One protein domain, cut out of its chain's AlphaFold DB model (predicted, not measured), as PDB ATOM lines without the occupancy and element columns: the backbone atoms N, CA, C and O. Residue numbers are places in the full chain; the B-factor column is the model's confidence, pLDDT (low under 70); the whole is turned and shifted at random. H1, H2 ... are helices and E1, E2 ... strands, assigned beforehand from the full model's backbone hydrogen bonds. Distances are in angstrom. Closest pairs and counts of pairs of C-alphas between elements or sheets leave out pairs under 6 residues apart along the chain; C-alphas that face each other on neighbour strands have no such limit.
ATOM      1  N   PHE A  18     160.717 147.592 157.648       92.19
ATOM      2  CA  PHE A  18     160.414 148.974 158.021       92.19
ATOM      3  C   PHE A  18     160.061 149.844 156.805       92.19
ATOM      4  O   PHE A  18     159.239 150.750 156.897       92.19
ATOM      5  N   GLU A  19     160.669 149.567 155.654       94.19
ATOM      6  CA  GLU A  19     160.380 150.274 154.410       94.19
ATOM      7  C   GLU A  19     159.050 149.852 153.791       94.19
ATOM      8  O   GLU A  19     158.284 150.715 153.365       94.19
ATOM      9  N   GLU A  20     158.740 148.554 153.809       95.00
ATOM     10  CA  GLU A  20     157.440 148.050 153.356       95.00
ATOM     11  C   GLU A  20     156.299 148.572 154.223       95.00
ATOM     12  O   GLU A  20     155.256 148.955 153.705       95.00
ATOM     13  N   MET A  21     156.516 148.657 155.536       94.06
ATOM     14  CA  MET A  21     155.574 149.281 156.458       94.06
ATOM     15  C   MET A  21     155.325 150.749 156.105       94.06
ATOM     16  O   MET A  21     154.181 151.144 155.916       94.06
ATOM     17  N   ALA A  22     156.385 151.552 155.955       96.00
ATOM     18  CA  ALA A  22     156.259 152.963 155.587       96.00
ATOM     19  C   ALA A  22     155.518 153.155 154.263       96.00
ATOM     20  O   ALA A  22     154.632 154.000 154.154       96.00
ATOM     21  N   ALA A  23     155.847 152.337 153.269       96.75
ATOM     22  CA  ALA A  23     155.171 152.362 151.989       96.75
ATOM     23  C   ALA A  23     153.695 151.963 152.098       96.75
ATOM     24  O   ALA A  23     152.844 152.613 151.499       96.75
ATOM     25  N   TYR A  24     153.372 150.930 152.875       95.94
ATOM     26  CA  TYR A  24     151.998 150.474 153.049       95.94
ATOM     27  C   TYR A  24     151.127 151.507 153.773       95.94
ATOM     28  O   TYR A  24     150.011 151.779 153.333       95.94
ATOM     29  N   GLU A  25     151.649 152.147 154.819       95.25
ATOM     30  CA  GLU A  25     150.959 153.244 155.511       95.25
ATOM     31  C   GLU A  25     150.769 154.472 154.602       95.25
ATOM     32  O   GLU A  25     149.735 155.143 154.662       95.25
ATOM     33  N   ALA A  26     151.710 154.725 153.686       97.25
ATOM     34  CA  ALA A  26     151.552 155.762 152.669       97.25
ATOM     35  C   ALA A  26     150.386 155.467 151.714       97.25
ATOM     36  O   ALA A  26     149.582 156.359 151.445       97.25
ATOM     37  N   LEU A  27     150.236 154.214 151.264       96.44
ATOM     38  CA  LEU A  27     149.100 153.788 150.433       96.44
ATOM     39  C   LEU A  27     147.757 154.001 151.146       96.44
ATOM     40  O   LEU A  27     146.782 154.407 150.517       96.44
ATOM     41  N   TRP A  28     147.700 153.741 152.456       94.75
ATOM     42  CA  TRP A  28     146.505 153.970 153.277       94.75
ATOM     43  C   TRP A  28     146.191 155.446 153.516       94.75
ATOM     44  O   TRP A  28     145.036 155.787 153.771       94.75
ATOM     45  N   SER A  29     147.191 156.316 153.414       95.50
ATOM     46  CA  SER A  29     147.035 157.760 153.595       95.50
ATOM     47  C   SER A  29     146.556 158.479 152.327       95.50
ATOM     48  O   SER A  29     146.233 159.666 152.373       95.50
ATOM     49  N   GLU A  30     146.488 157.783 151.188       95.19
ATOM     50  CA  GLU A  30     145.940 158.331 149.949       95.19
ATOM     51  C   GLU A  30     144.430 158.602 150.063       95.19
ATOM     52  O   GLU A  30     143.662 157.847 150.668       95.19
ATOM     53  N   ASN A  31     143.965 159.680 149.429       93.12
ATOM     54  CA  ASN A  31     142.546 160.026 149.441       93.12
ATOM     55  C   ASN A  31     141.700 158.922 148.775       93.12
ATOM     56  O   ASN A  31     141.924 158.568 147.618       93.12
ATOM     57  N   GLY A  32     140.702 158.401 149.494       91.75
ATOM     58  CA  GLY A  32     139.850 157.307 149.015       91.75
ATOM     59  C   GLY A  32     140.458 155.907 149.171       91.75
ATOM     60  O   GLY A  32     139.938 154.943 148.594       91.75
ATOM     61  N   ALA A  33     141.538 155.764 149.943       93.69
ATOM     62  CA  ALA A  33     142.069 154.461 150.317       93.69
ATOM     63  C   ALA A  33     141.019 153.632 151.081       93.69
ATOM     64  O   ALA A  33     140.392 154.070 152.044       93.69
ATOM     65  N   THR A  34     140.809 152.404 150.617       93.38
ATOM     66  CA  THR A  34     139.922 151.405 151.216       93.38
ATOM     67  C   THR A  34     140.557 150.031 151.037       93.38
ATOM     68  O   THR A  34     141.380 149.839 150.140       93.38
ATOM     69  N   PHE A  35     140.097 149.034 151.798       90.88
ATOM     70  CA  PHE A  35     140.512 147.641 151.587       90.88
ATOM     71  C   PHE A  35     140.352 147.198 150.130       90.88
ATOM     72  O   PHE A  35     141.223 146.526 149.587       90.88
ATOM     73  N   ARG A  36     139.253 147.601 149.477       94.06
ATOM     74  CA  ARG A  36     139.013 147.278 148.071       94.06
ATOM     75  C   ARG A  36     140.031 147.954 147.162       94.06
ATOM     76  O   ARG A  36     140.652 147.260 146.370       94.06
ATOM     77  N   SER A  37     140.187 149.275 147.256       95.00
ATOM     78  CA  SER A  37     141.058 150.011 146.333       95.00
ATOM     79  C   SER A  37     142.522 149.596 146.472       95.00
ATOM     80  O   SER A  37     143.204 149.461 145.459       95.00
ATOM     81  N   ILE A  38     142.986 149.297 147.688       94.88
ATOM     82  CA  ILE A  38     144.335 148.766 147.913       94.88
ATOM     83  C   ILE A  38     144.458 147.352 147.339       94.88
ATOM     84  O   ILE A  38     145.330 147.117 146.508       94.88
ATOM     85  N   ALA A  39     143.553 146.430 147.681       93.62
ATOM     86  CA  ALA A  39     143.590 145.067 147.144       93.62
ATOM     87  C   ALA A  39     143.522 145.035 145.604       93.62
ATOM     88  O   ALA A  39     144.191 144.227 144.961       93.62
ATOM     89  N   ASP A  40     142.739 145.923 144.989       94.31
ATOM     90  CA  ASP A  40     142.630 146.033 143.533       94.31
ATOM     91  C   ASP A  40     143.951 146.497 142.892       94.31
ATOM     92  O   ASP A  40     144.310 146.006 141.819       94.31
ATOM     93  N   ARG A  41     144.720 147.373 143.559       94.06
ATOM     94  CA  ARG A  41     146.064 147.773 143.101       94.06
ATOM     95  C   ARG A  41     147.038 146.603 143.109       94.06
ATOM     96  O   ARG A  41     147.741 146.411 142.121       94.06
ATOM     97  N   PHE A  42     147.066 145.814 144.181       93.81
ATOM     98  CA  PHE A  42     147.955 144.650 144.267       93.81
ATOM     99  C   PHE A  42     147.531 143.540 143.308       93.81
ATOM    100  O   PHE A  42     148.376 142.924 142.671       93.81
ATOM    101  N   ARG A  43     146.227 143.362 143.069       92.38
ATOM    102  CA  ARG A  43     145.755 142.428 142.036       92.38
ATOM    103  C   ARG A  43     146.203 142.825 140.627       92.38
ATOM    104  O   ARG A  43     146.441 141.952 139.800       92.38
ATOM    105  N   LYS A  44     146.316 144.128 140.343       93.19
ATOM    106  CA  LYS A  44     146.829 144.629 139.057       93.19
ATOM    107  C   LYS A  44     148.330 144.354 138.877       93.19
ATOM    108  O   LYS A  44     148.781 144.256 137.739       93.19
ATOM    109  N   TYR A  45     149.077 144.219 139.973       91.25
ATOM    110  CA  TYR A  45     150.525 144.009 139.989       91.25
ATOM    111  C   TYR A  45     150.893 142.893 140.990       91.25
ATOM    112  O   TYR A  45     151.372 143.196 142.080       91.25
ATOM    113  N   PRO A  46     150.650 141.612 140.658       84.06
ATOM    114  CA  PRO A  46     150.646 140.508 141.626       84.06
ATOM    115  C   PRO A  46     151.995 140.244 142.313       84.06
ATOM    116  O   PRO A  46     152.000 139.838 143.469       84.06
ATOM    117  N   ASP A  47     153.116 140.526 141.645       83.88
ATOM    118  CA  ASP A  47     154.471 140.286 142.176       83.88
ATOM    119  C   ASP A  47     155.085 141.528 142.849       83.88
ATOM    120  O   ASP A  47     156.299 141.626 143.068       83.88
ATOM    121  N   THR A  48     154.257 142.535 143.131       90.12
ATOM    122  CA  THR A  48     154.719 143.771 143.752       90.12
ATOM    123  C   THR A  48     154.609 143.726 145.270       90.12
ATOM    124  O   THR A  48     153.823 142.980 145.848       90.12
ATOM    125  N   ILE A  49     155.383 144.591 145.909       92.00
ATOM    126  CA  ILE A  49     155.369 144.836 147.352       92.00
ATOM    127  C   ILE A  49     155.085 146.326 147.584       92.00
ATOM    128  O   ILE A  49     155.264 147.122 146.650       92.00
ATOM    129  N   PRO A  50     154.626 146.733 148.782       95.19
ATOM    130  CA  PRO A  50     154.273 148.122 149.056       95.19
ATOM    131  C   PRO A  50     155.321 149.147 148.597       95.19
ATOM    132  O   PRO A  50     154.966 150.119 147.930       95.19
ATOM    133  N   SER A  51     156.610 148.921 148.877       94.56
ATOM    134  CA  SER A  51     157.688 149.863 148.549       94.56
ATOM    135  C   SER A  51     157.808 150.155 147.057       94.56
ATOM    136  O   SER A  51     158.111 151.287 146.684       94.56
ATOM    137  N   ARG A  52     157.486 149.184 146.197       92.81
ATOM    138  CA  ARG A  52     157.500 149.326 144.732       92.81
ATOM    139  C   ARG A  52     156.309 150.117 144.186       92.81
ATOM    140  O   ARG A  52     156.332 150.526 143.028       92.81
ATOM    141  N   MET A  53     155.267 150.336 144.988       93.44
ATOM    142  CA  MET A  53     154.078 151.096 144.585       93.44
ATOM    143  C   MET A  53     154.160 152.596 144.885       93.44
ATOM    144  O   MET A  53     153.289 153.349 144.445       93.44
ATOM    145  N   VAL A  54     155.165 153.022 145.644       95.00
ATOM    146  CA  VAL A  54     155.339 154.405 146.098       95.00
ATOM    147  C   VAL A  54     156.735 154.907 145.736       95.00
ATOM    148  O   VAL A  54     157.653 154.124 145.498       95.00
ATOM    149  N   THR A  55     156.919 156.223 145.678       96.19
ATOM    150  CA  THR A  55     158.228 156.813 145.361       96.19
ATOM    151  C   THR A  55     159.156 156.801 146.579       96.19
ATOM    152  O   THR A  55     158.698 156.823 147.720       96.19
ATOM    153  N   GLU A  56     160.472 156.832 146.350       94.50
ATOM    154  CA  GLU A  56     161.480 156.897 147.424       94.50
ATOM    155  C   GLU A  56     161.251 158.085 148.375       94.50
ATOM    156  O   GLU A  56     161.394 157.946 149.587       94.50
ATOM    157  N   ASN A  57     160.848 159.247 147.848       97.12
ATOM    158  CA  ASN A  57     160.575 160.430 148.669       97.12
ATOM    159  C   ASN A  57     159.410 160.192 149.639       97.12
ATOM    160  O   ASN A  57     159.533 160.517 150.816       97.12
ATOM    161  N   VAL A  58     158.328 159.563 149.165       96.75
ATOM    162  CA  VAL A  58     157.176 159.196 150.002       96.75
ATOM    163  C   VAL A  58     157.584 158.169 151.060       96.75
ATOM    164  O   VAL A  58     157.207 158.301 152.222       96.75
ATOM    165  N   ARG A  59     158.417 157.177 150.705       96.38
ATOM    166  CA  ARG A  59     158.932 156.205 151.687       96.38
ATOM    167  C   ARG A  59     159.732 156.887 152.789       96.38
ATOM    168  O   ARG A  59     159.527 156.579 153.959       96.38
ATOM    169  N   LYS A  60     160.631 157.811 152.439       96.56
ATOM    170  CA  LYS A  60     161.428 158.563 153.422       96.56
ATOM    171  C   LYS A  60     160.549 159.383 154.359       96.56
ATOM    172  O   LYS A  60     160.753 159.316 155.565       96.56
ATOM    173  N   GLU A  61     159.567 160.098 153.819       97.56
ATOM    174  CA  GLU A  61     158.611 160.880 154.608       97.56
ATOM    175  C   GLU A  61     157.880 160.003 155.635       97.56
ATOM    176  O   GLU A  61     157.925 160.275 156.835       97.56
ATOM    177  N   PHE A  62     157.292 158.891 155.191       97.50
ATOM    178  CA  PHE A  62     156.562 157.988 156.081       97.50
ATOM    179  C   PHE A  62     157.462 157.254 157.078       97.50
ATOM    180  O   PHE A  62     157.024 156.965 158.189       97.50
ATOM    181  N   LYS A  63     158.731 156.987 156.741       96.56
ATOM    182  CA  LYS A  63     159.703 156.432 157.698       96.56
ATOM    183  C   LYS A  63     159.932 157.380 158.874       96.56
ATOM    184  O   LYS A  63     159.993 156.904 160.003       96.56
ATOM    185  N   GLU A  64     160.036 158.685 158.636       97.06
ATOM    186  CA  GLU A  64     160.174 159.661 159.726       97.06
ATOM    187  C   GLU A  64     158.879 159.772 160.544       97.06
ATOM    188  O   GLU A  64     158.929 159.675 161.769       97.06
ATOM    189  N   ILE A  65     157.711 159.817 159.889       94.75
ATOM    190  CA  ILE A  65     156.405 159.806 160.577       94.75
ATOM    191  C   ILE A  65     156.267 158.577 161.491       94.75
ATOM    192  O   ILE A  65     155.827 158.691 162.636       94.75
ATOM    193  N   LEU A  66     156.644 157.391 161.011       92.44
ATOM    194  CA  LEU A  66     156.536 156.157 161.788       92.44
ATOM    195  C   LEU A  66     157.509 156.108 162.966       92.44
ATOM    196  O   LEU A  66     157.122 155.615 164.024       92.44
ATOM    197  N   LYS A  67     158.730 156.635 162.821       92.19
ATOM    198  CA  LYS A  67     159.659 156.776 163.954       92.19
ATOM    199  C   LYS A  67     159.053 157.656 165.043       92.19
ATOM    200  O   LYS A  67     158.980 157.221 166.189       92.19
ATOM    201  N   ASP A  68     158.519 158.818 164.670       91.88
ATOM    202  CA  ASP A  68     157.872 159.736 165.613       91.88
ATOM    203  C   ASP A  68     156.681 159.079 166.329       91.88
ATOM    204  O   ASP A  68     156.474 159.272 167.531       91.88
ATOM    205  N   ILE A  69     155.886 158.283 165.604       88.38
ATOM    206  CA  ILE A  69     154.776 157.508 166.174       88.38
ATOM    207  C   ILE A  69     155.306 156.459 167.157       88.38
ATOM    208  O   ILE A  69     154.798 156.360 168.274       88.38
ATOM    209  N   PHE A  70     156.320 155.681 166.785       87.12
ATOM    210  CA  PHE A  70     156.862 154.635 167.653       87.12
ATOM    211  C   PHE A  70     157.486 155.190 168.924       87.12
ATOM    212  O   PHE A  70     157.233 154.640 169.999       87.12
ATOM    213  N   ASP A  71     158.199 156.307 168.821       87.50
ATOM    214  CA  ASP A  71     158.774 156.997 169.971       87.50
ATOM    215  C   ASP A  71     157.673 157.543 170.889       87.50
ATOM    216  O   ASP A  71     157.710 157.335 172.106       87.50
ATOM    217  N   ARG A  72     156.632 158.165 170.317       86.75
ATOM    218  CA  ARG A  72     155.501 158.720 171.078       86.75
ATOM    219  C   ARG A  72     154.699 157.654 171.817       86.75
ATOM    220  O   ARG A  72     154.327 157.864 172.969       86.75
ATOM    221  N   PHE A  73     154.394 156.540 171.156       82.62
ATOM    222  CA  PHE A  73     153.563 155.468 171.715       82.62
ATOM    223  C   PHE A  73     154.380 154.366 172.402       82.62
ATOM    224  O   PHE A  73     153.806 153.368 172.831       82.62
ATOM    225  N   GLN A  74     155.702 154.543 172.522       81.06
ATOM    226  CA  GLN A  74     156.628 153.566 173.099       81.06
ATOM    227  C   GLN A  74     156.411 152.153 172.541       81.06
ATOM    228  O   GLN A  74     156.372 151.167 173.283       81.06
ATOM    229  N   VAL A  75     156.241 152.043 171.223       76.31
ATOM    230  CA  VAL A  75     156.012 150.755 170.566       76.31
ATOM    231  C   VAL A  75     157.331 149.986 170.536       76.31
ATOM    232  O   VAL A  75     158.231 150.320 169.775       76.31
ATOM    233  N   LYS A  76     157.465 148.964 171.390       74.56
ATOM    234  CA  LYS A  76     158.739 148.237 171.553       74.56
ATOM    235  C   LYS A  76     158.823 146.932 170.765       74.56
ATOM    236  O   LYS A  76     159.899 146.599 170.285       74.56
ATOM    237  N   HIS A  77     157.725 146.179 170.655       82.81
ATOM    238  CA  HIS A  77     157.767 144.826 170.092       82.81
ATOM    239  C   HIS A  77     156.485 144.477 169.338       82.81
ATOM    240  O   HIS A  77     155.438 144.252 169.938       82.81
ATOM    241  N   PHE A  78     156.601 144.372 168.022       90.69
ATOM    242  CA  PHE A  78     155.612 143.769 167.140       90.69
ATOM    243  C   PHE A  78     156.354 143.173 165.944       90.69
ATOM    244  O   PHE A  78     157.503 143.520 165.668       90.69
ATOM    245  N   GLY A  79     155.707 142.250 165.252       91.12
ATOM    246  CA  GLY A  79     156.193 141.716 163.997       91.12
ATOM    247  C   GLY A  79     155.342 142.193 162.833       91.12
ATOM    248  O   GLY A  79     154.187 142.594 162.994       91.12
ATOM    249  N   ILE A  80     155.930 142.111 161.647       92.06
ATOM    250  CA  ILE A  80     155.275 142.390 160.376       92.06
ATOM    251  C   ILE A  80     155.437 141.185 159.448       92.06
ATOM    252  O   ILE A  80     156.453 140.477 159.494       92.06
ATOM    253  N   ARG A  81     154.419 140.926 158.630       92.19
ATOM    254  CA  ARG A  81     154.457 139.958 157.532       92.19
ATOM    255  C   ARG A  81     153.931 140.596 156.273       92.19
ATOM    256  O   ARG A  81     152.870 141.209 156.292       92.19
ATOM    257  N   ILE A  82     154.697 140.443 155.207       91.94
ATOM    258  CA  ILE A  82     154.450 141.077 153.922       91.94
ATOM    259  C   ILE A  82     154.264 139.963 152.899       91.94
ATOM    260  O   ILE A  82     155.103 139.064 152.775       91.94
ATOM    261  N   HIS A  83     153.142 140.010 152.194       90.31
ATOM    262  CA  HIS A  83     152.873 139.112 151.084       90.31
ATOM    263  C   HIS A  83     153.897 139.357 149.962       90.31
ATOM    264  O   HIS A  83     154.216 140.500 149.644       90.31
ATOM    265  N   GLY A  84     154.467 138.281 149.410       83.81
ATOM    266  CA  GLY A  84     155.541 138.356 148.406       83.81
ATOM    267  C   GLY A  84     156.957 138.565 148.968       83.81
ATOM    268  O   GLY A  84     157.898 138.707 148.191       83.81
ATOM    269  N   ALA A  85     157.129 138.575 150.295       80.94
ATOM    270  CA  ALA A  85     158.413 138.874 150.938       80.94
ATOM    271  C   ALA A  85     158.785 137.951 152.108       80.94
ATOM    272  O   ALA A  85     159.961 137.661 152.331       80.94
ATOM    273  N   ASN A  86     157.794 137.516 152.888       77.31
ATOM    274  CA  ASN A  86     157.981 136.707 154.090       77.31
ATOM    275  C   ASN A  86     156.959 135.567 154.133       77.31
ATOM    276  O   ASN A  86     156.093 135.464 153.267       77.31
ATOM    277  N   GLU A  87     157.029 134.740 155.180       81.25
ATOM    278  CA  GLU A  87     155.976 133.773 155.493       81.25
ATOM    279  C   GLU A  87     154.634 134.486 155.676       81.25
ATOM    280  O   GLU A  87     154.388 135.148 156.687       81.25
ATOM    281  N   TYR A  88     153.768 134.352 154.679       86.50
ATOM    282  CA  TYR A  88     152.450 134.955 154.658       86.50
ATOM    283  C   TYR A  88     151.382 133.858 154.693       86.50
ATOM    284  O   TYR A  88     151.539 132.848 154.006       86.50
ATOM    285  N   PRO A  89     150.293 133.994 155.470       84.81
ATOM    286  CA  PRO A  89     149.283 132.944 155.522       84.81
ATOM    287  C   PRO A  89     148.491 132.904 154.210       84.81
ATOM    288  O   PRO A  89     147.609 133.735 153.989       84.81
ATOM    289  N   GLU A  90     148.759 131.912 153.359       83.94
ATOM    290  CA  GLU A  90     148.108 131.772 152.042       83.94
ATOM    291  C   GLU A  90     146.576 131.742 152.127       83.94
ATOM    292  O   GLU A  90     145.893 132.324 151.294       83.94
ATOM    293  N   LYS A  91     146.011 131.182 153.206       83.69
ATOM    294  CA  LYS A  91     144.554 131.179 153.456       83.69
ATOM    295  C   LYS A  91     143.934 132.582 153.497       83.69
ATOM    296  O   LYS A  91     142.736 132.734 153.292       83.69
ATOM    297  N   LEU A  92     144.717 133.621 153.787       84.12
ATOM    298  CA  LEU A  92     144.233 135.006 153.797       84.12
ATOM    299  C   LEU A  92     144.113 135.584 152.383       84.12
ATOM    300  O   LEU A  92     143.426 136.589 152.197       84.12
ATOM    301  N   ARG A  93     144.717 134.931 151.382       88.50
ATOM    302  CA  ARG A  93     144.570 135.283 149.967       88.50
ATOM    303  C   ARG A  93     143.211 134.877 149.393       88.50
ATOM    304  O   ARG A  93     142.782 135.492 148.423       88.50
ATOM    305  N   ASP A  94     142.496 133.951 150.038       88.69
ATOM    306  CA  ASP A  94     141.129 133.548 149.660       88.69
ATOM    307  C   ASP A  94     140.083 134.651 149.920       88.69
ATOM    308  O   ASP A  94     138.947 134.590 149.436       88.69
ATOM    309  N   ALA A  95     140.432 135.677 150.702       88.44
ATOM    310  CA  ALA A  95     139.547 136.799 150.969       88.44
ATOM    311  C   ALA A  95     139.248 137.598 149.687       88.44
ATOM    312  O   ALA A  95     140.115 137.829 148.851       88.44
ATOM    313  N   LYS A  96     138.021 138.124 149.564       90.75
ATOM    314  CA  LYS A  96     137.604 138.950 148.409       90.75
ATOM    315  C   LYS A  96     138.542 140.141 148.152       90.75
ATOM    316  O   LYS A  96     138.818 140.497 147.005       90.75
ATOM    317  N   HIS A  97     138.986 140.774 149.231       92.50
ATOM    318  CA  HIS A  97     139.942 141.873 149.226       92.50
ATOM    319  C   HIS A  97     141.038 141.506 150.232       92.50
ATOM    320  O   HIS A  97     140.890 141.833 151.411       92.50
ATOM    321  N   PRO A  98     142.054 140.728 149.815       90.00
ATOM    322  CA  PRO A  98     143.087 140.275 150.729       90.00
ATOM    323  C   PRO A  98     143.923 141.460 151.207       90.00
ATOM    324  O   PRO A  98     144.082 142.463 150.511       90.00
ATOM    325  N   ILE A  99     144.429 141.339 152.428       89.81
ATOM    326  CA  ILE A  99     145.386 142.284 152.998       89.81
ATOM    327  C   ILE A  99     146.772 141.904 152.460       89.81
ATOM    328  O   ILE A  99     146.993 140.738 152.128       89.81
ATOM    329  N   GLU A 100     147.691 142.862 152.358       91.12
ATOM    330  CA  GLU A 100     149.059 142.632 151.852       91.12
ATOM    331  C   GLU A 100     150.118 142.660 152.958       91.12
ATOM    332  O   GLU A 100     151.175 142.042 152.833       91.12
ATOM    333  N   VAL A 101     149.822 143.353 154.058       92.00
ATOM    334  CA  VAL A 101     150.703 143.489 155.216       92.00
ATOM    335  C   VAL A 101     149.924 143.200 156.496       92.00
ATOM    336  O   VAL A 101     148.880 143.803 156.744       92.00
ATOM    337  N   PHE A 102     150.457 142.305 157.329       89.25
ATOM    338  CA  PHE A 102     149.960 142.023 158.675       89.25
ATOM    339  C   PHE A 102     150.919 142.532 159.735       89.25
ATOM    340  O   PHE A 102     152.115 142.255 159.679       89.25
ATOM    341  N   TYR A 103     150.359 143.172 160.755       91.50
ATOM    342  CA  TYR A 103     151.034 143.422 162.019       91.50
ATOM    343  C   TYR A 103     150.582 142.375 163.031       91.50
ATOM    344  O   TYR A 103     149.396 142.050 163.097       91.50
ATOM    345  N   TYR A 104     151.504 141.853 163.835       92.31
ATOM    346  CA  TYR A 104     151.169 140.885 164.875       92.31
ATOM    347  C   TYR A 104     152.013 141.079 166.132       92.31
ATOM    348  O   TYR A 104     153.100 141.655 166.104       92.31
ATOM    349  N   GLN A 105     151.522 140.539 167.242       91.56
ATOM    350  CA  GLN A 105     152.263 140.432 168.490       91.56
ATOM    351  C   GLN A 105     152.026 139.045 169.092       91.56
ATOM    352  O   GLN A 105     150.905 138.542 169.073       91.56
TER     353      GLN A 105
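What this domain is: This is residues 18 to 105 of the 186 residues of the protein "DNA recombination-mediator protein A" of Arsenophonus nasoniae (son-killer infecting Nasonia vitripennis) (UniProt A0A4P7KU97). One helix, H1, runs through the middle of the model; the long helix H4 crosses it nearly at a right angle, short H3 packs on it, and a small two-stranded sheet, E1 and E2, lies beside residues 18 to 25. H2 is near H1, H5 is far from it, and residues 68 to 74, of which 68 to 73 belong to H4, stick out. The printed part has 88 residues, with five named helices and two named strands in the order H1, H2, H3, H4, E1, H5, E2; the sheet is antiparallel and the class is mostly helix. The whole is compact, with a radius of gyration of the C-alphas of 13.2 A and spans of 36 by 28 by 21 A.

Where its parts are: H1 covers residues 18 to 29, 16.6 A long, from C-alpha 18 at (160.414, 148.974, 158.021). H2 covers residues 35 to 44, 14.4 A, and H3 residues 50 to 53, 5.4 A. H4, residues 56 to 73, is 25.6 A long and ends with C-alpha 73 at (153.563, 155.468, 171.715). E1 is residues 79 to 82, 10.2 A. H5 is residues 90 to 94, 7.6 A. E2 is residues 101 to 104, 10.0 A, ending with C-alpha 104 at (151.169, 140.885, 164.875).

How they stand to each other: H1 touches H4, about perpendicular at 85 degrees; their closest C-alphas are those of Ala 22 and Phe 62, 5.1 A apart, and H4 touches H1 with residues 58 to 66 alone. H1 touches H3, with the C-alphas of Ala 23 and Ser 51 closest at 4.9 A. H1 and H2 are close but not clearly touching, with the C-alphas of Leu 27 and Ile 38 closest at 7.4 A, at a steep tilt of 61 degrees, opposite ways. Toward the strands, the closest C-alphas are those of Glu 20 in H1 and Ile 82 in E1, 7.6 A, and those of Tyr 24 in H1 and Val 101 in E2, 7.4 A. E1 and E2 are antiparallel at 160 degrees; N 79 and O 104 are 2.8 A apart and N 102 and O 81 2.8 A, within hydrogen-bond range. H5 is apart from H1, H2 and H4, among others. In H1, H2 and H4 every O i to N i+4 pair is within hydrogen-bond range; in H5 it is 0 of 1, with 2 of 2 O i to N i+3 pairs within range, and H3 is too short for an i+4 pair.

The domain as a whole: The C-alphas farthest apart are those of Lys 44 and Gln 74, 36.5 A. The printed part has no cut. The links H1 to H2, H2 to H3, H3 to H4 and H4 to E1 are tight; E1 to H5 and H5 to E2 are short, and no link is long. The mean pLDDT of the printed part is 91.1, and no printed residue is under 70.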